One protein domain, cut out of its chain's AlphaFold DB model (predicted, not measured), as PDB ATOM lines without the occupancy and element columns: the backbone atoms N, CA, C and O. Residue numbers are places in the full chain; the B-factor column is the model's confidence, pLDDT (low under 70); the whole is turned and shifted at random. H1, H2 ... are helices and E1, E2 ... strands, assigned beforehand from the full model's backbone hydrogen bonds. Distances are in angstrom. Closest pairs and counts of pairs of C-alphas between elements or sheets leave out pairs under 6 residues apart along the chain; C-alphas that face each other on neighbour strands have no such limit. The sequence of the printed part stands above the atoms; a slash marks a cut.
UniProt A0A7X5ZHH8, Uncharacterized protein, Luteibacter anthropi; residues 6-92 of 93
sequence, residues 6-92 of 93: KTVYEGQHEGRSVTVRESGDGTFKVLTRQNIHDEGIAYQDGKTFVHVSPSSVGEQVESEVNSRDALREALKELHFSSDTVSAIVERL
ATOM      1  N   LYS A   6      -3.258 -43.553 -20.722       91.12
ATOM      2  CA  LYS A   6      -4.073 -43.641 -19.507       91.12
ATOM      3  C   LYS A   6      -5.212 -42.636 -19.612       91.12
ATOM      4  O   LYS A   6      -4.971 -41.465 -19.872       91.12
ATOM      5  N   THR A   7      -6.448 -43.056 -19.376       93.00
ATOM      6  CA  THR A   7      -7.553 -42.103 -19.221       93.00
ATOM      7  C   THR A   7      -7.366 -41.313 -17.926       93.00
ATOM      8  O   THR A   7      -7.307 -41.901 -16.848       93.00
ATOM      9  N   VAL A   8      -7.262 -39.993 -18.046       93.19
ATOM     10  CA  VAL A   8      -7.071 -39.057 -16.923       93.19
ATOM     11  C   VAL A   8      -8.314 -38.219 -16.644       93.19
ATOM     12  O   VAL A   8      -8.397 -37.576 -15.602       93.19
ATOM     13  N   TYR A   9      -9.290 -38.235 -17.558       93.50
ATOM     14  CA  TYR A   9     -10.572 -37.563 -17.386       93.50
ATOM     15  C   TYR A   9     -11.660 -38.162 -18.278       93.50
ATOM     16  O   TYR A   9     -11.415 -38.431 -19.455       93.50
ATOM     17  N   GLU A  10     -12.875 -38.278 -17.743       93.75
ATOM     18  CA  GLU A  10     -14.098 -38.548 -18.505       93.75
ATOM     19  C   GLU A  10     -15.254 -37.709 -17.956       93.75
ATOM     20  O   GLU A  10     -15.426 -37.575 -16.744       93.75
ATOM     21  N   GLY A  11     -16.060 -37.138 -18.849       92.06
ATOM     22  CA  GLY A  11     -17.202 -36.314 -18.468       92.06
ATOM     23  C   GLY A  11     -18.128 -35.992 -19.633       92.06
ATOM     24  O   GLY A  11     -17.847 -36.314 -20.785       92.06
ATOM     25  N   GLN A  12     -19.251 -35.345 -19.326       92.38
ATOM     26  CA  GLN A  12     -20.189 -34.830 -20.321       92.38
ATOM     27  C   GLN A  12     -20.331 -33.322 -20.154       92.38
ATOM     28  O   GLN A  12     -20.616 -32.851 -19.054       92.38
ATOM     29  N   HIS A  13     -20.151 -32.586 -21.247       89.94
ATOM     30  CA  HIS A  13     -20.236 -31.129 -21.289       89.94
ATOM     31  C   HIS A  13     -20.907 -30.678 -22.569       89.94
ATOM     32  O   HIS A  13     -20.553 -31.160 -23.638       89.94
ATOM     33  N   GLU A  14     -21.846 -29.737 -22.461       86.81
ATOM     34  CA  GLU A  14     -22.407 -29.035 -23.626       86.81
ATOM     35  C   GLU A  14     -22.936 -29.990 -24.716       86.81
ATOM     36  O   GLU A  14     -22.698 -29.805 -25.904       86.81
ATOM     37  N   GLY A  15     -23.598 -31.081 -24.313       84.69
ATOM     38  CA  GLY A  15     -24.117 -32.078 -25.258       84.69
ATOM     39  C   GLY A  15     -23.053 -32.984 -25.891       84.69
ATOM     40  O   GLY A  15     -23.373 -33.752 -26.797       84.69
ATOM     41  N   ARG A  16     -21.810 -32.950 -25.399       89.44
ATOM     42  CA  ARG A  16     -20.678 -33.765 -25.855       89.44
ATOM     43  C   ARG A  16     -20.128 -34.636 -24.732       89.44
ATOM     44  O   ARG A  16     -20.015 -34.209 -23.587       89.44
ATOM     45  N   SER A  17     -19.766 -35.872 -25.053       92.25
ATOM     46  CA  SER A  17     -18.932 -36.707 -24.182       92.25
ATOM     47  C   SER A  17     -17.474 -36.333 -24.410       92.25
ATOM     48  O   SER A  17     -17.053 -36.242 -25.560       92.25
ATOM     49  N   VAL A  18     -16.709 -36.132 -23.340       93.19
ATOM     50  CA  VAL A  18     -15.291 -35.770 -23.389       93.19
ATOM     51  C   VAL A  18     -14.480 -36.812 -22.636       93.19
ATOM     52  O   VAL A  18     -14.747 -37.090 -21.468       93.19
ATOM     53  N   THR A  19     -13.454 -37.341 -23.292       94.06
ATOM     54  CA  THR A  19     -12.458 -38.238 -22.705       94.06
ATOM     55  C   THR A  19     -11.081 -37.632 -22.932       94.06
ATOM     56  O   THR A  19     -10.714 -37.356 -24.071       94.06
ATOM     57  N   VAL A  20     -10.298 -37.448 -21.870       93.25
ATOM     58  CA  VAL A  20      -8.890 -37.044 -21.972       93.25
ATOM     59  C   VAL A  20      -8.017 -38.217 -21.563       93.25
ATOM     60  O   VAL A  20      -8.210 -38.830 -20.509       93.25
ATOM     61  N   ARG A  21      -7.043 -38.528 -22.410       94.00
ATOM     62  CA  ARG A  21      -6.015 -39.527 -22.147       94.00
ATOM     63  C   ARG A  21      -4.661 -38.853 -22.085       94.00
ATOM     64  O   ARG A  21      -4.389 -37.972 -22.886       94.00
ATOM     65  N   GLU A  22      -3.823 -39.289 -21.168       92.88
ATOM     66  CA  GLU A  22      -2.438 -38.861 -21.037       92.88
ATOM     67  C   GLU A  22      -1.523 -40.027 -21.409       92.88
ATOM     68  O   GLU A  22      -1.768 -41.182 -21.047       92.88
ATOM     69  N   SER A  23      -0.480 -39.727 -22.164       91.31
ATOM     70  CA  SER A  23       0.639 -40.615 -22.432       91.31
ATOM     71  C   SER A  23       1.771 -40.298 -21.449       91.31
ATOM     72  O   SER A  23       1.919 -39.168 -20.991       91.31
ATOM     73  N   GLY A  24       2.587 -41.298 -21.106       83.56
ATOM     74  CA  GLY A  24       3.637 -41.173 -20.081       83.56
ATOM     75  C   GLY A  24       4.754 -40.162 -20.387       83.56
ATOM     76  O   GLY A  24       5.632 -39.961 -19.555       83.56
ATOM     77  N   ASP A  25       4.735 -39.545 -21.566       86.25
ATOM     78  CA  ASP A  25       5.616 -38.467 -22.021       86.25
ATOM     79  C   ASP A  25       5.029 -37.056 -21.804       86.25
ATOM     80  O   ASP A  25       5.678 -36.072 -22.152       86.25
ATOM     81  N   GLY A  26       3.831 -36.942 -21.217       84.44
ATOM     82  CA  GLY A  26       3.138 -35.668 -20.985       84.44
ATOM     83  C   GLY A  26       2.278 -35.196 -22.163       84.44
ATOM     84  O   GLY A  26       1.783 -34.067 -22.153       84.44
ATOM     85  N   THR A  27       2.089 -36.049 -23.174       91.19
ATOM     86  CA  THR A  27       1.170 -35.807 -24.292       91.19
ATOM     87  C   THR A  27      -0.263 -36.141 -23.877       91.19
ATOM     88  O   THR A  27      -0.523 -37.188 -23.288       91.19
ATOM     89  N   PHE A  28      -1.217 -35.286 -24.229       92.94
ATOM     90  CA  PHE A  28      -2.643 -35.483 -24.001       92.94
ATOM     91  C   PHE A  28      -3.383 -35.720 -25.313       92.94
ATOM     92  O   PHE A  28      -3.076 -35.136 -26.347       92.94
ATOM     93  N   LYS A  29      -4.418 -36.550 -25.252       93.00
ATOM     94  CA  LYS A  29      -5.356 -36.811 -26.337       93.00
ATOM     95  C   LYS A  29      -6.762 -36.549 -25.836       93.00
ATOM     96  O   LYS A  29      -7.210 -37.197 -24.890       93.00
ATOM     97  N   VAL A  30      -7.447 -35.607 -26.464       92.56
ATOM     98  CA  VAL A  30      -8.848 -35.290 -26.200       92.56
ATOM     99  C   VAL A  30      -9.691 -35.954 -27.261       92.56
ATOM    100  O   VAL A  30      -9.510 -35.695 -28.446       92.56
ATOM    101  N   LEU A  31     -10.637 -36.771 -26.826       92.81
ATOM    102  CA  LEU A  31     -11.679 -37.318 -27.668       92.81
ATOM    103  C   LEU A  31     -13.004 -36.691 -27.250       92.81
ATOM    104  O   LEU A  31     -13.412 -36.801 -26.093       92.81
ATOM    105  N   THR A  32     -13.676 -36.051 -28.195       91.44
ATOM    106  CA  THR A  32     -15.036 -35.551 -28.005       91.44
ATOM    107  C   THR A  32     -15.989 -36.339 -28.882       91.44
ATOM    108  O   THR A  32     -15.652 -36.685 -30.013       91.44
ATOM    109  N   ARG A  33     -17.171 -36.656 -28.359       89.50
ATOM    110  CA  ARG A  33     -18.254 -37.287 -29.113       89.50
ATOM    111  C   ARG A  33     -19.522 -36.476 -28.945       89.50
ATOM    112  O   ARG A  33     -19.958 -36.252 -27.818       89.50
ATOM    113  N   GLN A  34     -20.131 -36.098 -30.055       87.50
ATOM    114  CA  GLN A  34     -21.410 -35.415 -30.067       87.50
ATOM    115  C   GLN A  34     -22.518 -36.369 -29.588       87.50
ATOM    116  O   GLN A  34     -22.710 -37.441 -30.164       87.50
ATOM    117  N   ASN A  35     -23.243 -36.004 -28.528       85.38
ATOM    118  CA  ASN A  35     -24.344 -36.817 -27.996       85.38
ATOM    119  C   ASN A  35     -25.717 -36.331 -28.480       85.38
ATOM    120  O   ASN A  35     -26.682 -37.089 -28.415       85.38
ATOM    121  N   ILE A  36     -25.811 -35.082 -28.941       83.69
ATOM    122  CA  ILE A  36     -27.055 -34.459 -29.406       83.69
ATOM    123  C   ILE A  36     -26.912 -33.984 -30.848       83.69
ATOM    124  O   ILE A  36     -25.832 -33.574 -31.259       83.69
ATOM    125  N   HIS A  37     -27.994 -34.030 -31.619       79.62
ATOM    126  CA  HIS A  37     -27.985 -33.424 -32.942       79.62
ATOM    127  C   HIS A  37     -27.938 -31.903 -32.788       79.62
ATOM    128  O   HIS A  37     -28.753 -31.342 -32.055       79.62
ATOM    129  N   ASP A  38     -26.982 -31.269 -33.457       77.12
ATOM    130  CA  ASP A  38     -26.891 -29.822 -33.585       77.12
ATOM    131  C   ASP A  38     -27.150 -29.471 -35.053       77.12
ATOM    132  O   ASP A  38     -26.442 -29.950 -35.942       77.12
ATOM    133  N   GLU A  39     -28.187 -28.677 -35.320       72.94
ATOM    134  CA  GLU A  39     -28.526 -28.236 -36.679       72.94
ATOM    135  C   GLU A  39     -27.513 -27.222 -37.233       72.94
ATOM    136  O   GLU A  39     -27.548 -26.899 -38.421       72.94
ATOM    137  N   GLY A  40     -26.576 -26.756 -36.402       70.31
ATOM    138  CA  GLY A  40     -25.659 -25.685 -36.740       70.31
ATOM    139  C   GLY A  40     -26.375 -24.340 -36.764       70.31
ATOM    140  O   GLY A  40     -27.596 -24.225 -36.651       70.31
ATOM    141  N   ILE A  41     -25.601 -23.273 -36.912       73.94
ATOM    142  CA  ILE A  41     -26.156 -21.930 -37.042       73.94
ATOM    143  C   ILE A  41     -25.284 -21.093 -37.962       73.94
ATOM    144  O   ILE A  41     -24.062 -21.046 -37.834       73.94
ATOM    145  N   ALA A  42     -25.927 -20.390 -38.885       78.25
ATOM    146  CA  ALA A  42     -25.302 -19.316 -39.632       78.25
ATOM    147  C   ALA A  42     -25.838 -17.991 -39.093       78.25
ATOM    148  O   ALA A  42     -27.048 -17.767 -39.087       78.25
ATOM    149  N   TYR A  43     -24.950 -17.108 -38.650       77.31
ATOM    150  CA  TYR A  43     -25.327 -15.756 -38.258       77.31
ATOM    151  C   TYR A  43     -24.288 -14.744 -38.728       77.31
ATOM    152  O   TYR A  43     -23.131 -15.067 -38.999       77.31
ATOM    153  N   GLN A  44     -24.729 -13.501 -38.867       77.31
ATOM    154  CA  GLN A  44     -23.885 -12.397 -39.288       77.31
ATOM    155  C   GLN A  44     -23.691 -11.453 -38.106       77.31
ATOM    156  O   GLN A  44     -24.660 -10.894 -37.596       77.31
ATOM    157  N   ASP A  45     -22.439 -11.265 -37.698       77.19
ATOM    158  CA  ASP A  45     -22.051 -10.264 -36.709       77.19
ATOM    159  C   ASP A  45     -21.328  -9.111 -37.421       77.19
ATOM    160  O   ASP A  45     -20.155  -9.188 -37.801       77.19
ATOM    161  N   GLY A  46     -22.079  -8.047 -37.718       83.75
ATOM    162  CA  GLY A  46     -21.589  -6.898 -38.479       83.75
ATOM    163  C   GLY A  46     -21.156  -7.265 -39.906       83.75
ATOM    164  O   GLY A  46     -21.991  -7.514 -40.774       83.75
ATOM    165  N   LYS A  47     -19.843  -7.250 -40.174       83.25
ATOM    166  CA  LYS A  47     -19.258  -7.643 -41.476       83.25
ATOM    167  C   LYS A  47     -18.818  -9.110 -41.524       83.25
ATOM    168  O   LYS A  47     -18.403  -9.576 -42.582       83.25
ATOM    169  N   THR A  48     -18.875  -9.811 -40.398       67.69
ATOM    170  CA  THR A  48     -18.374 -11.175 -40.259       67.69
ATOM    171  C   THR A  48     -19.526 -12.154 -40.423       67.69
ATOM    172  O   THR A  48     -20.539 -12.049 -39.735       67.69
ATOM    173  N   PHE A  49     -19.363 -13.119 -41.324       72.56
ATOM    174  CA  PHE A  49     -20.265 -14.259 -41.432       72.56
ATOM    175  C   PHE A  49     -19.693 -15.402 -40.608       72.56
ATOM    176  O   PHE A  49     -18.586 -15.867 -40.878       72.56
ATOM    177  N   VAL A  50     -20.442 -15.836 -39.600       76.44
ATOM    178  CA  VAL A  50     -20.090 -16.980 -38.769       76.44
ATOM    179  C   VAL A  50     -20.978 -18.142 -39.178       76.44
ATOM    180  O   VAL A  50     -22.204 -18.043 -39.151       76.44
ATOM    181  N   HIS A  51     -20.345 -19.237 -39.584       73.44
ATOM    182  CA  HIS A  51     -21.011 -20.492 -39.896       73.44
ATOM    183  C   HIS A  51     -20.530 -21.555 -38.917       73.44
ATOM    184  O   HIS A  51     -19.361 -21.935 -38.929       73.44
ATOM    185  N   VAL A  52     -21.443 -22.019 -38.074       71.62
ATOM    186  CA  VAL A  52     -21.260 -23.190 -37.226       71.62
ATOM    187  C   VAL A  52     -21.898 -24.354 -37.966       71.62
ATOM    188  O   VAL A  52     -23.112 -24.367 -38.168       71.62
ATOM    189  N   SER A  53     -21.072 -25.292 -38.424       65.88
ATOM    190  CA  SER A  53     -21.550 -26.462 -39.160       65.88
ATOM    191  C   SER A  53     -22.470 -27.321 -38.282       65.88
ATOM    192  O   SER A  53     -22.174 -27.488 -37.095       65.88
ATOM    193  N   PRO A  54     -23.536 -27.908 -38.853       64.31
ATOM    194  CA  PRO A  54     -24.329 -28.914 -38.162       64.31
ATOM    195  C   PRO A  54     -23.434 -30.054 -37.685       64.31
ATOM    196  O   PRO A  54     -22.478 -30.415 -38.372       64.31
ATOM    197  N   SER A  55     -23.752 -30.630 -36.530       75.31
ATOM    198  CA  SER A  55     -23.055 -31.793 -35.985       75.31
ATOM    199  C   SER A  55     -24.048 -32.922 -35.725       75.31
ATOM    200  O   SER A  55     -25.043 -32.783 -35.005       75.31
ATOM    201  N   SER A  56     -23.800 -34.073 -36.335       76.69
ATOM    202  CA  SER A  56     -24.626 -35.269 -36.163       76.69
ATOM    203  C   SER A  56     -24.306 -35.979 -34.849       76.69
ATOM    204  O   SER A  56     -23.168 -35.984 -34.375       76.69
ATOM    205  N   VAL A  57     -25.301 -36.659 -34.272       80.50
ATOM    206  CA  VAL A  57     -25.075 -37.546 -33.117       80.50
ATOM    207  C   VAL A  57     -24.034 -38.607 -33.483       80.50
ATOM    208  O   VAL A  57     -24.164 -39.298 -34.492       80.50
ATOM    209  N   GLY A  58     -23.020 -38.768 -32.635       79.44
ATOM    210  CA  GLY A  58     -21.952 -39.754 -32.797       79.44
ATOM    211  C   GLY A  58     -20.696 -39.242 -33.503       79.44
ATOM    212  O   GLY A  58     -19.681 -39.951 -33.462       79.44
ATOM    213  N   GLU A  59     -20.727 -38.035 -34.080       84.25
ATOM    214  CA  GLU A  59     -19.534 -37.381 -34.624       84.25
ATOM    215  C   GLU A  59     -18.450 -37.271 -33.557       84.25
ATOM    216  O   GLU A  59     -18.723 -36.986 -32.388       84.25
ATOM    217  N   GLN A  60     -17.220 -37.575 -33.961       87.19
ATOM    218  CA  GLN A  60     -16.072 -37.647 -33.074       87.19
ATOM    219  C   GLN A  60     -14.967 -36.744 -33.577       87.19
ATOM    220  O   GLN A  60     -14.569 -36.832 -34.736       87.19
ATOM    221  N   VAL A  61     -14.452 -35.922 -32.671       88.25
ATOM    222  CA  VAL A  61     -13.274 -35.098 -32.917       88.25
ATOM    223  C   VAL A  61     -12.202 -35.510 -31.928       88.25
ATOM    224  O   VAL A  61     -12.442 -35.558 -30.719       88.25
ATOM    225  N   GLU A  62     -11.027 -35.821 -32.461       90.44
ATOM    226  CA  GLU A  62      -9.829 -36.121 -31.689       90.44
ATOM    227  C   GLU A  62      -8.811 -34.996 -31.877       90.44
ATOM    228  O   GLU A  62      -8.580 -34.550 -33.001       90.44
ATOM    229  N   SER A  63      -8.199 -34.552 -30.782       91.25
ATOM    230  CA  SER A  63      -7.070 -33.625 -30.805       91.25
ATOM    231  C   SER A  63      -5.963 -34.139 -29.892       91.25
ATOM    232  O   SER A  63      -6.224 -34.572 -28.768       91.25
ATOM    233  N   GLU A  64      -4.728 -34.118 -30.384       93.19
ATOM    234  CA  GLU A  64      -3.538 -34.552 -29.659       93.19
ATOM    235  C   GLU A  64      -2.618 -33.352 -29.433       93.19
ATOM    236  O   GLU A  64      -2.321 -32.591 -30.353       93.19
ATOM    237  N   VAL A  65      -2.191 -33.165 -28.188       93.06
ATOM    238  CA  VAL A  65      -1.457 -31.986 -27.729       93.06
ATOM    239  C   VAL A  65      -0.353 -32.396 -26.769       93.06
ATOM    240  O   VAL A  65      -0.489 -33.340 -26.006       93.06
ATOM    241  N   ASN A  66       0.750 -31.667 -26.770       92.19
ATOM    242  CA  ASN A  66       1.978 -32.057 -26.067       92.19
ATOM    243  C   ASN A  66       2.128 -31.456 -24.658       92.19
ATOM    244  O   ASN A  66       3.188 -31.570 -24.050       92.19
ATOM    245  N   SER A  67       1.114 -30.749 -24.154       91.12
ATOM    246  CA  SER A  67       1.162 -30.121 -22.833       91.12
ATOM    247  C   SER A  67      -0.233 -29.805 -22.298       91.12
ATOM    248  O   SER A  67      -1.207 -29.729 -23.050       91.12
ATOM    249  N   ARG A  68      -0.327 -29.564 -20.986       89.94
ATOM    250  CA  ARG A  68      -1.580 -29.172 -20.318       89.94
ATOM    251  C   ARG A  68      -2.081 -27.790 -20.752       89.94
ATOM    252  O   ARG A  68      -3.289 -27.576 -20.820       89.94
ATOM    253  N   ASP A  69      -1.178 -26.867 -21.071       92.06
ATOM    254  CA  ASP A  69      -1.557 -25.559 -21.613       92.06
ATOM    255  C   ASP A  69      -2.085 -25.692 -23.046       92.06
ATOM    256  O   ASP A  69      -3.131 -25.134 -23.367       92.06
ATOM    257  N   ALA A  70      -1.445 -26.521 -23.879       91.88
ATOM    258  CA  ALA A  70      -1.961 -26.829 -25.212       91.88
ATOM    259  C   ALA A  70      -3.315 -27.564 -25.157       91.88
ATOM    260  O   ALA A  70      -4.181 -27.307 -25.983       91.88
ATOM    261  N   LEU A  71      -3.543 -28.412 -24.148       92.12
ATOM    262  CA  LEU A  71      -4.849 -29.021 -23.872       92.12
ATOM    263  C   LEU A  71      -5.926 -27.978 -23.577       92.12
ATOM    264  O   LEU A  71      -7.037 -28.075 -24.099       92.12
ATOM    265  N   ARG A  72      -5.608 -26.965 -22.767       93.31
ATOM    266  CA  ARG A  72      -6.531 -25.862 -22.490       93.31
ATOM    267  C   ARG A  72      -6.902 -25.115 -23.770       93.31
ATOM    268  O   ARG A  72      -8.082 -24.844 -23.975       93.31
ATOM    269  N   GLU A  73      -5.924 -24.790 -24.611       92.44
ATOM    270  CA  GLU A  73      -6.185 -24.087 -25.872       92.44
ATOM    271  C   GLU A  73      -6.958 -24.962 -26.865       92.44
ATOM    272  O   GLU A  73      -7.953 -24.501 -27.416       92.44
ATOM    273  N   ALA A  74      -6.627 -26.249 -26.991       91.56
ATOM    274  CA  ALA A  74      -7.377 -27.174 -27.841       91.56
ATOM    275  C   ALA A  74      -8.853 -27.292 -27.426       91.56
ATOM    276  O   ALA A  74      -9.734 -27.323 -28.279       91.56
ATOM    277  N   LEU A  75      -9.163 -27.311 -26.124       90.69
ATOM    278  CA  LEU A  75     -10.556 -27.324 -25.664       90.69
ATOM    279  C   LEU A  75     -11.300 -26.023 -26.023       90.69
ATOM    280  O   LEU A  75     -12.487 -26.070 -26.345       90.69
ATOM    281  N   LYS A  76     -10.619 -24.871 -26.023       90.44
ATOM    282  CA  LYS A  76     -11.203 -23.603 -26.490       90.44
ATOM    283  C   LYS A  76     -11.414 -23.591 -28.004       90.44
ATOM    284  O   LYS A  76     -12.439 -23.097 -28.461       90.44
ATOM    285  N   GLU A  77     -10.478 -24.146 -28.773       88.81
ATOM    286  CA  GLU A  77     -10.607 -24.302 -30.230       88.81
ATOM    287  C   GLU A  77     -11.750 -25.254 -30.603       88.81
ATOM    288  O   GLU A  77     -12.436 -25.043 -31.596       88.81
ATOM    289  N   LEU A  78     -12.036 -26.244 -29.754       86.94
ATOM    290  CA  LEU A  78     -13.237 -27.080 -29.839       86.94
ATOM    291  C   LEU A  78     -14.512 -26.355 -29.368       86.94
ATOM    292  O   LEU A  78     -15.552 -26.993 -29.192       86.94
ATOM    293  N   HIS A  79     -14.455 -25.040 -29.159       87.12
ATOM    294  CA  HIS A  79     -15.572 -24.188 -28.765       87.12
ATOM    295  C   HIS A  79     -16.245 -24.581 -27.442       87.12
ATOM    296  O   HIS A  79     -17.427 -24.306 -27.260       87.12
ATOM    297  N   PHE A  80     -15.527 -25.218 -26.508       89.06
ATOM    298  CA  PHE A  80     -16.041 -25.357 -25.143       89.06
ATOM    299  C   PHE A  80     -16.004 -24.015 -24.407       89.06
ATOM    300  O   PHE A  80     -15.087 -23.207 -24.585       89.06
ATOM    301  N   SER A  81     -16.980 -23.792 -23.530       90.75
ATOM    302  CA  SER A  81     -17.005 -22.636 -22.637       90.75
ATOM    303  C   SER A  81     -15.795 -22.617 -21.697       90.75
ATOM    304  O   SER A  81     -15.225 -23.650 -21.339       90.75
ATOM    305  N   SER A  82     -15.412 -21.421 -21.242       90.31
ATOM    306  CA  SER A  82     -14.287 -21.261 -20.306       90.31
ATOM    307  C   SER A  82     -14.502 -22.020 -18.988       90.31
ATOM    308  O   SER A  82     -13.539 -22.535 -18.413       90.31
ATOM    309  N   ASP A  83     -15.755 -22.142 -18.546       91.50
ATOM    310  CA  ASP A  83     -16.129 -22.901 -17.351       91.50
ATOM    311  C   ASP A  83     -15.901 -24.401 -17.555       91.50
ATOM    312  O   ASP A  83     -15.262 -25.048 -16.722       91.50
ATOM    313  N   THR A  84     -16.333 -24.954 -18.693       91.56
ATOM    314  CA  THR A  84     -16.078 -26.355 -19.051       91.56
ATOM    315  C   THR A  84     -14.587 -26.640 -19.190       91.56
ATOM    316  O   THR A  84     -14.101 -27.632 -18.646       91.56
ATOM    317  N   VAL A  85     -13.839 -25.766 -19.869       93.12
ATOM    318  CA  VAL A  85     -12.383 -25.903 -20.011       93.12
ATOM    319  C   VAL A  85     -11.718 -25.979 -18.635       93.12
ATOM    320  O   VAL A  85     -10.896 -26.864 -18.391       93.12
ATOM    321  N   SER A  86     -12.101 -25.095 -17.713       92.12
ATOM    322  CA  SER A  86     -11.560 -25.078 -16.350       92.12
ATOM    323  C   SER A  86     -11.953 -26.344 -15.583       92.12
ATOM    324  O   SER A  86     -11.087 -27.005 -15.015       92.12
ATOM    325  N   ALA A  87     -13.220 -26.764 -15.666       91.12
ATOM    326  CA  ALA A  87     -13.720 -27.974 -15.017       91.12
ATOM    327  C   ALA A  87     -13.025 -29.262 -15.495       91.12
ATOM    328  O   ALA A  87     -12.847 -30.185 -14.700       91.12
ATOM    329  N   ILE A  88     -12.643 -29.341 -16.773       91.00
ATOM    330  CA  ILE A  88     -11.883 -30.473 -17.323       91.00
ATOM    331  C   ILE A  88     -10.438 -30.410 -16.834       91.00
ATOM    332  O   ILE A  88      -9.931 -31.379 -16.274       91.00
ATOM    333  N   VAL A  89      -9.774 -29.265 -17.021       89.69
ATOM    334  CA  VAL A  89      -8.343 -29.122 -16.731       89.69
ATOM    335  C   VAL A  89      -8.059 -29.256 -15.236       89.69
ATOM    336  O   VAL A  89      -7.036 -29.830 -14.877       89.69
ATOM    337  N   GLU A  90      -8.927 -28.773 -14.348       89.69
ATOM    338  CA  GLU A  90      -8.756 -28.882 -12.889       89.69
ATOM    339  C   GLU A  90      -9.003 -30.296 -12.348       89.69
ATOM    340  O   GLU A  90      -8.458 -30.650 -11.306       89.69
ATOM    341  N   ARG A  91      -9.782 -31.117 -13.062       88.12
ATOM    342  CA  ARG A  91     -10.140 -32.491 -12.671       88.12
ATOM    343  C   ARG A  91      -9.298 -33.570 -13.361       88.12
ATOM    344  O   ARG A  91      -9.710 -34.722 -13.394       88.12
ATOM    345  N   LEU A  92      -8.148 -33.220 -13.935       86.75
ATOM    346  CA  LEU A  92      -7.213 -34.213 -14.478       86.75
ATOM    347  C   LEU A  92      -6.581 -35.017 -13.324       86.75
ATOM    348  O   LEU A  92      -6.082 -34.410 -12.371       86.75
TER     349      LEU A  92
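This is residues 6 to 92 of the 93 residues of an uncharacterized protein of Luteibacter anthropi (UniProt A0A7X5ZHH8). A twisted four-stranded sheet is covered on one face by two helices, H1 and H2, side by side; between E3 and E6 a two-stranded arm, E4 and E5, reaches out from this body, residues 44 to 49 standing free. The 87 printed residues include six named strands, then two named helices: mixed class, two layers, helices on one face of a sheet. The sheet's order is E1, E2, E3, E6, all antiparallel. The whole is only just compact, close to loose, with a radius of gyration of the C-alphas of 14.1 A, and elongated, 44 by 27 by 20 A.

E1, residues 6 to 13, E2, residues 16 to 23, and E3, residues 28 to 34, form a meander, each strand the antiparallel neighbour of the one before; N 11 and O 18, and N 19 and O 31, are each 2.9 A apart, within hydrogen-bond range. E4, residues 41 to 45, and E5, residues 48 to 52, are an antiparallel hairpin, N 43 and O 50 at 2.9 A. E6, residues 60 to 65, is antiparallel to E3, N 30 and O 63 at 2.8 A. H1, residues 68 to 77, is over E3 and E6 at a height over the sheet of 8.6 A. H2, residues 82 to 90, is on the same face over E1, height 10.3 A. The helices touch as a helical hairpin, closest C-alphas Leu 75 and Val 85 at 6.1 A, with a shallow tilt of 27 degrees, opposite ways. In both, every O i to N i+4 pair is within hydrogen-bond range.

E1 begins at C-alpha 6 (-4.073, -43.641, -19.507) and is 20.5 A long; E2 is 22.7 A, E3 19.7 A, E6 16.6 A. H1 is 14.3 A; H2 ends at C-alpha 90 (-8.756, -28.882, -12.889).

The C-alphas farthest apart, Gly 24 and Gly 46, are 46.4 A apart. The printed part has no cut and no long link. Residues 48, 53 and 54 have pLDDT under 70.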